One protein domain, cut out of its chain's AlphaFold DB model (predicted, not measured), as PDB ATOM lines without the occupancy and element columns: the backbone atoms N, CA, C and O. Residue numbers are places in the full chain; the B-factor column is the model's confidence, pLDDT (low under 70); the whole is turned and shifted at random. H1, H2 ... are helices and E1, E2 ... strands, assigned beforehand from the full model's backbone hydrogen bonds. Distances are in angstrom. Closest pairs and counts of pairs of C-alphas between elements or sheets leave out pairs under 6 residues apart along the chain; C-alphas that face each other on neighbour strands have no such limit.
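AT A GLANCE: This is residues 3 to 77 of the 77 residues of an uncharacterized protein of Melghirimyces thermohalophilus (UniProt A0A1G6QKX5). A strongly twisted sheet of six strands curls like part of a barrel, and the one helix, H1, packs on one face of it near E4 and E5, making two layers, a sheet with a helix on one of its faces. The long strand E5 bends and links the two halves of the sheet, pairing first with E4 and then with E6. The 75 printed residues hold one named helix and six named strands, in the chain order E1 E2 E3 H1 E4 E5 E6; the sheet is mixed, in the order E1 E4 E5 E6 E3 E2, and the class is mixed, helices and strands. The whole is compact, with a radius of gyration of the C-alphas of 11.7 A, and its rounded outline spans 28 by 25 by 22 A.

HOW THE PARTS SIT: E1, residues 3 to 6, is an edge strand and the parallel neighbour of E4, residues 45 to 49, with N 4 and O 46 2.9 A apart. E2, residues 11 to 16, is the other edge strand and forms a hairpin with E3, residues 20 to 25, where N 12 and O 22 are 2.8 A apart. E1 and E2 are apart. H1, residues 30 to 41, is on the sheet at a height over the sheet of 8.7 A. Its closest C-alphas to E4 are those of Ala 39 and Leu 45, 5.1 A apart. Every O i to N i+4 pair in H1 is within hydrogen-bond range. E4, E5, residues 56 to 64, and E6, residues 72 to 76, form a meander, each strand the antiparallel neighbour of the one before. N 57 and O 47 are 2.8 A apart in the hairpin of E4 and E5, and N 63 and O 73 are 2.8 A apart in that of E5 and E6. The closest C-alphas of H1 and E5 are those of Phe 40 and Val 59, 7.2 A apart. H1 and E6 are near each other. E6 is also the antiparallel neighbour of E3, with N 23 and O 74 2.8 A apart.

IN THESE COORDINATES: E1 begins at C-alpha 3, at (162.538, 182.740, 116.112). E3 is 16.2 A from first to last C-alpha. H1 begins at C-alpha 30, at (155.233, 193.460, 104.227), and is 16.4 A long. E5 is 21.9 A long, bends by 63 degrees at residue 60, and pairs with E4 over residues 56 to 58 and with E6 over residues 59 to 64. E6 ends at C-alpha 76, at (151.781, 175.658, 117.950).

THE WHOLE: The two C-alphas farthest apart are those of Gly 54 and His 67, at 34.4 A. The printed part has no cut and no long link. Its mean pLDDT is 91.5, and no printed residue is under 70.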
ATOM      1  N   MET A   3     163.227 182.680 114.821       93.56
ATOM      2  CA  MET A   3     162.538 182.740 116.112       93.56
ATOM      3  C   MET A   3     161.709 184.019 116.198       93.56
ATOM      4  O   MET A   3     162.195 185.087 115.814       93.56
ATOM      5  N   ILE A   4     160.482 183.922 116.702       93.06
ATOM      6  CA  ILE A   4     159.666 185.081 117.064       93.06
ATOM      7  C   ILE A   4     159.467 185.061 118.576       93.06
ATOM      8  O   ILE A   4     158.860 184.131 119.103       93.06
ATOM      9  N   LYS A   5     159.970 186.097 119.254       92.94
ATOM     10  CA  LYS A   5     159.693 186.323 120.673       92.94
ATOM     11  C   LYS A   5     158.332 186.983 120.832       92.94
ATOM     12  O   LYS A   5     158.077 187.989 120.169       92.94
ATOM     13  N   LEU A   6     157.461 186.392 121.647       91.81
ATOM     14  CA  LEU A   6     156.094 186.875 121.848       91.81
ATOM     15  C   LEU A   6     155.689 186.799 123.323       91.81
ATOM     16  O   LEU A   6     156.041 185.839 124.008       91.81
ATOM     17  N   PRO A   7     154.899 187.758 123.825       92.50
ATOM     18  CA  PRO A   7     154.333 187.649 125.159       92.50
ATOM     19  C   PRO A   7     153.317 186.506 125.201       92.50
ATOM     20  O   PRO A   7     152.426 186.404 124.351       92.50
ATOM     21  N   ARG A   8     153.391 185.667 126.237       90.88
ATOM     22  CA  ARG A   8     152.494 184.514 126.422       90.88
ATOM     23  C   ARG A   8     151.016 184.878 126.530       90.88
ATOM     24  O   ARG A   8     150.156 184.053 126.258       90.88
ATOM     25  N   GLN A   9     150.713 186.127 126.870       90.88
ATOM     26  CA  GLN A   9     149.351 186.667 126.900       90.88
ATOM     27  C   GLN A   9     148.654 186.617 125.528       90.88
ATOM     28  O   GLN A   9     147.429 186.628 125.474       90.88
ATOM     29  N   LEU A  10     149.416 186.547 124.428       90.88
ATOM     30  CA  LEU A  10     148.874 186.372 123.076       90.88
ATOM     31  C   LEU A  10     148.490 184.923 122.762       90.88
ATOM     32  O   LEU A  10     147.845 184.678 121.742       90.88
ATOM     33  N   LEU A  11     148.899 183.961 123.596       92.50
ATOM     34  CA  LEU A  11     148.531 182.562 123.438       92.50
ATOM     35  C   LEU A  11     147.065 182.380 123.802       92.50
ATOM     36  O   LEU A  11     146.658 182.577 124.947       92.50
ATOM     37  N   ASN A  12     146.274 181.941 122.829       89.25
ATOM     38  CA  ASN A  12     144.919 181.509 123.092       89.25
ATOM     39  C   ASN A  12     144.967 180.263 123.999       89.25
ATOM     40  O   ASN A  12     145.559 179.250 123.609       89.25
ATOM     41  N   PRO A  13     144.349 180.299 125.195       82.31
ATOM     42  CA  PRO A  13     144.360 179.164 126.116       82.31
ATOM     43  C   PRO A  13     143.575 177.961 125.579       82.31
ATOM     44  O   PRO A  13     143.740 176.846 126.069       82.31
ATOM     45  N   THR A  14     142.722 178.172 124.574       85.31
ATOM     46  CA  THR A  14     141.950 177.107 123.938       85.31
ATOM     47  C   THR A  14     142.750 176.503 122.794       85.31
ATOM     48  O   THR A  14     143.010 177.163 121.788       85.31
ATOM     49  N   ALA A  15     143.100 175.224 122.921       85.06
ATOM     50  CA  ALA A  15     143.618 174.453 121.801       85.06
ATOM     51  C   ALA A  15     142.474 174.117 120.834       85.06
ATOM     52  O   ALA A  15     141.453 173.547 121.231       85.06
ATOM     53  N   LEU A  16     142.643 174.457 119.560       82.00
ATOM     54  CA  LEU A  16     141.724 174.045 118.512       82.00
ATOM     55  C   LEU A  16     141.982 172.569 118.165       82.00
ATOM     56  O   LEU A  16     143.136 172.194 117.920       82.00
ATOM     57  N   PRO A  17     140.939 171.718 118.112       83.75
ATOM     58  CA  PRO A  17     141.094 170.308 117.772       83.75
ATOM     59  C   PRO A  17     141.837 170.119 116.444       83.75
ATOM     60  O   PRO A  17     141.406 170.615 115.406       83.75
ATOM     61  N   GLY A  18     142.971 169.414 116.484       83.38
ATOM     62  CA  GLY A  18     143.802 169.137 115.307       83.38
ATOM     63  C   GLY A  18     144.648 170.310 114.790       83.38
ATOM     64  O   GLY A  18     145.345 170.136 113.796       83.38
ATOM     65  N   MET A  19     144.609 171.481 115.435       82.88
ATOM     66  CA  MET A  19     145.402 172.659 115.045       82.88
ATOM     67  C   MET A  19     146.277 173.212 116.172       82.88
ATOM     68  O   MET A  19     147.121 174.054 115.898       82.88
ATOM     69  N   GLY A  20     146.101 172.757 117.414       89.12
ATOM     70  CA  GLY A  20     146.896 173.218 118.551       89.12
ATOM     71  C   GLY A  20     146.455 174.589 119.067       89.12
ATOM     72  O   GLY A  20     145.312 175.012 118.875       89.12
ATOM     73  N   ARG A  21     147.347 175.273 119.777       92.50
ATOM     74  CA  ARG A  21     147.097 176.595 120.365       92.50
ATOM     75  C   ARG A  21     147.455 177.686 119.369       92.50
ATOM     76  O   ARG A  21     148.432 177.563 118.635       92.50
ATOM     77  N   SER A  22     146.662 178.751 119.343       93.81
ATOM     78  CA  SER A  22     146.802 179.826 118.364       93.81
ATOM     79  C   SER A  22     147.269 181.131 118.985       93.81
ATOM     80  O   SER A  22     147.029 181.405 120.158       93.81
ATOM     81  N   MET A  23     147.941 181.943 118.178       94.25
ATOM     82  CA  MET A  23     148.450 183.255 118.549       94.25
ATOM     83  C   MET A  23     148.296 184.208 117.379       94.25
ATOM     84  O   MET A  23     148.624 183.862 116.244       94.25
ATOM     85  N   GLU A  24     147.839 185.423 117.649       92.81
ATOM     86  CA  GLU A  24     147.616 186.420 116.610       92.81
ATOM     87  C   GLU A  24     148.720 187.474 116.617       92.81
ATOM     88  O   GLU A  24     148.994 188.127 117.621       92.81
ATOM     89  N   LEU A  25     149.349 187.636 115.457       92.44
ATOM     90  CA  LEU A  25     150.300 188.690 115.165       92.44
ATOM     91  C   LEU A  25     149.585 189.832 114.463       92.44
ATOM     92  O   LEU A  25     148.864 189.622 113.486       92.44
ATOM     93  N   TYR A  26     149.843 191.042 114.940       91.44
ATOM     94  CA  TYR A  26     149.261 192.277 114.438       91.44
ATOM     95  C   TYR A  26     150.343 193.185 113.863       91.44
ATOM     96  O   TYR A  26     151.522 193.031 114.174       91.44
ATOM     97  N   HIS A  27     149.924 194.160 113.053       90.25
ATOM     98  CA  HIS A  27     150.787 195.222 112.525       90.25
ATOM     99  C   HIS A  27     152.033 194.718 111.781       90.25
ATOM    100  O   HIS A  27     153.066 195.380 111.775       90.25
ATOM    101  N   LEU A  28     151.938 193.555 111.128       91.06
ATOM    102  CA  LEU A  28     153.043 193.015 110.349       91.06
ATOM    103  C   LEU A  28     153.269 193.854 109.093       91.06
ATOM    104  O   LEU A  28     152.381 193.996 108.244       91.06
ATOM    105  N   GLU A  29     154.487 194.365 108.959       92.81
ATOM    106  CA  GLU A  29     154.940 195.001 107.728       92.81
ATOM    107  C   GLU A  29     155.180 193.955 106.632       92.81
ATOM    108  O   GLU A  29     155.489 192.789 106.903       92.81
ATOM    109  N   ALA A  30     155.083 194.369 105.365       90.19
ATOM    110  CA  ALA A  30     155.233 193.460 104.227       90.19
ATOM    111  C   ALA A  30     156.554 192.651 104.239       90.19
ATOM    112  O   ALA A  30     156.487 191.433 104.033       90.19
ATOM    113  N   PRO A  31     157.735 193.237 104.543       92.69
ATOM    114  CA  PRO A  31     158.982 192.473 104.623       92.69
ATOM    115  C   PRO A  31     158.983 191.459 105.774       92.69
ATOM    116  O   PRO A  31     159.451 190.330 105.618       92.69
ATOM    117  N   GLN A  32     158.418 191.836 106.925       91.62
ATOM    118  CA  GLN A  32     158.326 190.962 108.091       91.62
ATOM    119  C   GLN A  32     157.427 189.762 107.796       91.62
ATOM    120  O   GLN A  32     157.813 188.621 108.049       91.62
ATOM    121  N   ARG A  33     156.261 190.007 107.189       91.81
ATOM    122  CA  ARG A  33     155.333 188.960 106.761       91.81
ATOM    123  C   ARG A  33     155.966 188.009 105.749       91.81
ATOM    124  O   ARG A  33     155.833 186.797 105.899       91.81
ATOM    125  N   ALA A  34     156.674 188.532 104.748       92.75
ATOM    126  CA  ALA A  34     157.375 187.704 103.769       92.75
ATOM    127  C   ALA A  34     158.414 186.788 104.441       92.75
ATOM    128  O   ALA A  34     158.454 185.595 104.151       92.75
ATOM    129  N   ALA A  35     159.185 187.314 105.399       94.25
ATOM    130  CA  ALA A  35     160.163 186.531 106.152       94.25
ATOM    131  C   ALA A  35     159.523 185.451 107.045       94.25
ATOM    132  O   ALA A  35     160.110 184.388 107.230       94.25
ATOM    133  N   ILE A  36     158.341 185.711 107.616       94.56
ATOM    134  CA  ILE A  36     157.579 184.714 108.386       94.56
ATOM    135  C   ILE A  36     157.093 183.592 107.462       94.56
ATOM    136  O   ILE A  36     157.298 182.420 107.769       94.56
ATOM    137  N   ASN A  37     156.504 183.945 106.317       93.75
ATOM    138  CA  ASN A  37     155.999 182.972 105.348       93.75
ATOM    139  C   ASN A  37     157.121 182.095 104.766       93.75
ATOM    140  O   ASN A  37     156.950 180.880 104.680       93.75
ATOM    141  N   ASP A  38     158.269 182.679 104.402       96.12
ATOM    142  CA  ASP A  38     159.433 181.916 103.920       96.12
ATOM    143  C   ASP A  38     159.949 180.953 105.003       96.12
ATOM    144  O   ASP A  38     160.071 179.756 104.742       96.12
ATOM    145  N   ALA A  39     160.140 181.424 106.241       96.50
ATOM    146  CA  ALA A  39     160.574 180.567 107.345       96.50
ATOM    147  C   ALA A  39     159.584 179.424 107.632       96.50
ATOM    148  O   ALA A  39     160.007 178.287 107.846       96.50
ATOM    149  N   PHE A  40     158.275 179.696 107.587       95.69
ATOM    150  CA  PHE A  40     157.243 178.669 107.734       95.69
ATOM    151  C   PHE A  40     157.311 177.638 106.598       95.69
ATOM    152  O   PHE A  40     157.317 176.437 106.863       95.69
ATOM    153  N   SER A  41     157.462 178.082 105.343       95.44
ATOM    154  CA  SER A  41     157.579 177.187 104.179       95.44
ATOM    155  C   SER A  41     158.774 176.230 104.265       95.44
ATOM    156  O   SER A  41     158.709 175.101 103.779       95.44
ATOM    157  N   ARG A  42     159.847 176.659 104.940       96.19
ATOM    158  CA  ARG A  42     161.061 175.868 105.188       96.19
ATOM    159  C   ARG A  42     160.963 174.986 106.433       96.19
ATOM    160  O   ARG A  42     161.896 174.236 106.697       96.19
ATOM    161  N   LYS A  43     159.853 175.048 107.182       94.19
ATOM    162  CA  LYS A  43     159.672 174.412 108.502       94.19
ATOM    163  C   LYS A  43     160.710 174.872 109.529       94.19
ATOM    164  O   LYS A  43     161.151 174.112 110.380       94.19
ATOM    165  N   GLU A  44     161.102 176.136 109.430       96.69
ATOM    166  CA  GLU A  44     162.147 176.747 110.246       96.69
ATOM    167  C   GLU A  44     161.614 177.883 111.132       96.69
ATOM    168  O   GLU A  44     162.399 178.702 111.616       96.69
ATOM    169  N   LEU A  45     160.294 177.970 111.310       96.62
ATOM    170  CA  LEU A  45     159.633 179.001 112.103       96.62
ATOM    171  C   LEU A  45     159.304 178.488 113.509       96.62
ATOM    172  O   LEU A  45     158.594 177.494 113.661       96.62
ATOM    173  N   TYR A  46     159.780 179.214 114.515       96.00
ATOM    174  CA  TYR A  46     159.603 178.892 115.926       96.00
ATOM    175  C   TYR A  46     159.145 180.117 116.719       96.00
ATOM    176  O   TYR A  46     159.414 181.261 116.339       96.00
ATOM    177  N   ILE A  47     158.468 179.855 117.829       94.50
ATOM    178  CA  ILE A  47     158.022 180.837 118.810       94.50
ATOM    179  C   ILE A  47     158.774 180.595 120.110       94.50
ATOM    180  O   ILE A  47     158.906 179.459 120.546       94.50
ATOM    181  N   GLU A  48     159.221 181.666 120.743       94.75
ATOM    182  CA  GLU A  48     159.747 181.649 122.104       94.75
ATOM    183  C   GLU A  48     158.931 182.650 122.917       94.75
ATOM    184  O   GLU A  48     158.660 183.761 122.448       94.75
ATOM    185  N   PHE A  49     158.487 182.256 124.107       93.56
ATOM    186  CA  PHE A  49     157.743 183.174 124.957       93.56
ATOM    187  C   PHE A  49     158.697 184.030 125.785       93.56
ATOM    188  O   PHE A  49     159.723 183.553 126.257       93.56
ATOM    189  N   GLU A  50     158.358 185.305 125.971       93.31
ATOM    190  CA  GLU A  50     159.194 186.254 126.725       93.31
ATOM    191  C   GLU A  50     159.423 185.848 128.193       93.31
ATOM    192  O   GLU A  50     160.415 186.255 128.789       93.31
ATOM    193  N   ASP A  51     158.517 185.055 128.775       91.69
ATOM    194  CA  ASP A  51     158.612 184.502 130.133       91.69
ATOM    195  C   ASP A  51     159.341 183.148 130.200       91.69
ATOM    196  O   ASP A  51     159.619 182.657 131.294       91.69
ATOM    197  N   GLU A  52     159.666 182.545 129.053       85.62
ATOM    198  CA  GLU A  52     160.328 181.243 128.935       85.62
ATOM    199  C   GLU A  52     161.555 181.344 128.018       85.62
ATOM    200  O   GLU A  52     161.555 180.858 126.884       85.62
ATOM    201  N   ASP A  53     162.636 181.942 128.522       79.06
ATOM    202  CA  ASP A  53     163.907 181.947 127.796       79.06
ATOM    203  C   ASP A  53     164.435 180.509 127.620       79.06
ATOM    204  O   ASP A  53     164.620 179.756 128.580       79.06
ATOM    205  N   GLY A  54     164.703 180.133 126.370       83.44
ATOM    206  CA  GLY A  54     165.290 178.856 125.976       83.44
ATOM    207  C   GLY A  54     164.295 177.795 125.495       83.44
ATOM    208  O   GLY A  54     164.743 176.749 125.019       83.44
ATOM    209  N   THR A  55     162.979 178.037 125.572       91.56
ATOM    210  CA  THR A  55     161.972 177.087 125.064       91.56
ATOM    211  C   THR A  55     161.402 177.552 123.730       91.56
ATOM    212  O   THR A  55     160.706 178.561 123.642       91.56
ATOM    213  N   ALA A  56     161.680 176.778 122.680       93.00
ATOM    214  CA  ALA A  56     161.222 177.045 121.323       93.00
ATOM    215  C   ALA A  56     160.072 176.112 120.921       93.00
ATOM    216  O   ALA A  56     160.217 174.889 120.916       93.00
ATOM    217  N   TYR A  57     158.960 176.701 120.500       93.44
ATOM    218  CA  TYR A  57     157.764 176.013 120.030       93.44
ATOM    219  C   TYR A  57     157.705 176.074 118.499       93.44
ATOM    220  O   TYR A  57     157.649 177.173 117.939       93.44
ATOM    221  N   PRO A  58     157.740 174.938 117.783       94.81
ATOM    222  CA  PRO A  58     157.628 174.940 116.330       94.81
ATOM    223  C   PRO A  58     156.232 175.400 115.897       94.81
ATOM    224  O   PRO A  58     155.221 174.970 116.451       94.81
ATOM    225  N   VAL A  59     156.173 176.245 114.868       95.31
ATOM    226  CA  VAL A  59     154.897 176.647 114.268       95.31
ATOM    227  C   VAL A  59     154.408 175.540 113.339       95.31
ATOM    228  O   VAL A  59     155.033 175.255 112.317       95.31
ATOM    229  N   ILE A  60     153.274 174.932 113.684       94.00
ATOM    230  CA  ILE A  60     152.676 173.810 112.946       94.00
ATOM    231  C   ILE A  60     151.705 174.257 111.857       94.00
ATOM    232  O   ILE A  60     151.503 173.543 110.876       94.00
ATOM    233  N   ASN A  61     151.112 175.442 112.001       93.81
ATOM    234  CA  ASN A  61     150.229 176.009 110.995       93.81
ATOM    235  C   ASN A  61     150.284 177.539 111.014       93.81
ATOM    236  O   ASN A  61     150.635 178.160 112.019       93.81
ATOM    237  N   LEU A  62     149.909 178.142 109.893       93.19
ATOM    238  CA  LEU A  62     149.830 179.581 109.715       93.19
ATOM    239  C   LEU A  62     148.573 179.909 108.916       93.19
ATOM    240  O   LEU A  62     148.341 179.360 107.839       93.19
ATOM    241  N   TRP A  63     147.783 180.847 109.426       92.38
ATOM    242  CA  TRP A  63     146.600 181.355 108.748       92.38
ATOM    243  C   TRP A  63     146.710 182.862 108.535       92.38
ATOM    244  O   TRP A  63     146.859 183.638 109.479       92.38
ATOM    245  N   ALA A  64     146.664 183.278 107.273       90.88
ATOM    246  CA  ALA A  64     146.625 184.681 106.894       90.88
ATOM    247  C   ALA A  64     145.196 185.212 106.969       90.88
ATOM    248  O   ALA A  64     144.296 184.617 106.377       90.88
ATOM    249  N   ASP A  65     145.009 186.353 107.635       89.00
ATOM    250  CA  ASP A  65     143.712 187.021 107.655       89.00
ATOM    251  C   ASP A  65     143.387 187.530 106.229       89.00
ATOM    252  O   ASP A  65     144.168 188.306 105.659       89.00
ATOM    253  N   PRO A  66     142.272 187.089 105.614       86.88
ATOM    254  CA  PRO A  66     141.906 187.486 104.255       86.88
ATOM    255  C   PRO A  66     141.446 188.948 104.160       86.88
ATOM    256  O   PRO A  66     141.413 189.505 103.064       86.88
ATOM    257  N   HIS A  67     141.096 189.573 105.285       89.50
ATOM    258  CA  HIS A  67     140.614 190.951 105.362       89.50
ATOM    259  C   HIS A  67     141.698 191.931 105.815       89.50
ATOM    260  O   HIS A  67     141.589 193.124 105.530       89.50
ATOM    261  N   ASN A  68     142.746 191.456 106.494       89.69
ATOM    262  CA  ASN A  68     143.845 192.299 106.956       89.69
ATOM    263  C   ASN A  68     145.220 191.688 106.632       89.69
ATOM    264  O   ASN A  68     145.694 190.802 107.343       89.69
ATOM    265  N   PRO A  69     145.938 192.208 105.618       86.31
ATOM    266  CA  PRO A  69     147.230 191.659 105.234       86.31
ATOM    267  C   PRO A  69     148.343 191.881 106.274       86.31
ATOM    268  O   PRO A  69     149.414 191.285 106.143       86.31
ATOM    269  N   SER A  70     148.115 192.699 107.297       91.31
ATOM    270  CA  SER A  70     149.046 192.903 108.409       91.31
ATOM    271  C   SER A  70     148.758 191.995 109.605       91.31
ATOM    272  O   SER A  70     149.375 192.175 110.656       91.31
ATOM    273  N   ARG A  71     147.842 191.024 109.468       92.94
ATOM    274  CA  ARG A  71     147.503 190.064 110.519       92.94
ATOM    275  C   ARG A  71     147.783 188.627 110.088       92.94
ATOM    276  O   ARG A  71     147.471 188.210 108.970       92.94
ATOM    277  N   LEU A  72     148.380 187.869 111.000       94.50
ATOM    278  CA  LEU A  72     148.676 186.449 110.836       94.50
ATOM    279  C   LEU A  72     148.331 185.708 112.121       94.50
ATOM    280  O   LEU A  72     148.666 186.169 113.204       94.50
ATOM    281  N   THR A  73     147.705 184.545 111.997       94.25
ATOM    282  CA  THR A  73     147.520 183.615 113.112       94.25
ATOM    283  C   THR A  73     148.538 182.496 112.983       94.25
ATOM    284  O   THR A  73     148.609 181.841 111.943       94.25
ATOM    285  N   LEU A  74     149.335 182.290 114.022       94.69
ATOM    286  CA  LEU A  74     150.274 181.182 114.135       94.69
ATOM    287  C   LEU A  74     149.689 180.117 115.049       94.69
ATOM    288  O   LEU A  74     148.985 180.442 116.004       94.69
ATOM    289  N   PHE A  75     150.006 178.861 114.768       94.81
ATOM    290  CA  PHE A  75     149.579 177.724 115.568       94.81
ATOM    291  C   PHE A  75     150.784 176.916 116.037       94.81
ATOM    292  O   PHE A  75     151.695 176.664 115.247       94.81
ATOM    293  N   ILE A  76     150.766 176.498 117.299       93.38
ATOM    294  CA  ILE A  76     151.781 175.658 117.950       93.38
ATOM    295  C   ILE A  76     151.107 174.478 118.660       93.38
ATOM    296  O   ILE A  76     149.917 174.548 118.968       93.38
ATOM    297  N   GLU A  77     151.853 173.408 118.944       85.94
ATOM    298  CA  GLU A  77     151.374 172.299 119.792       85.94
ATOM    299  C   GLU A  77     151.266 172.704 121.274       85.94
ATOM    300  O   GLU A  77     152.170 173.380 121.819       85.94
TER     301      GLU A  77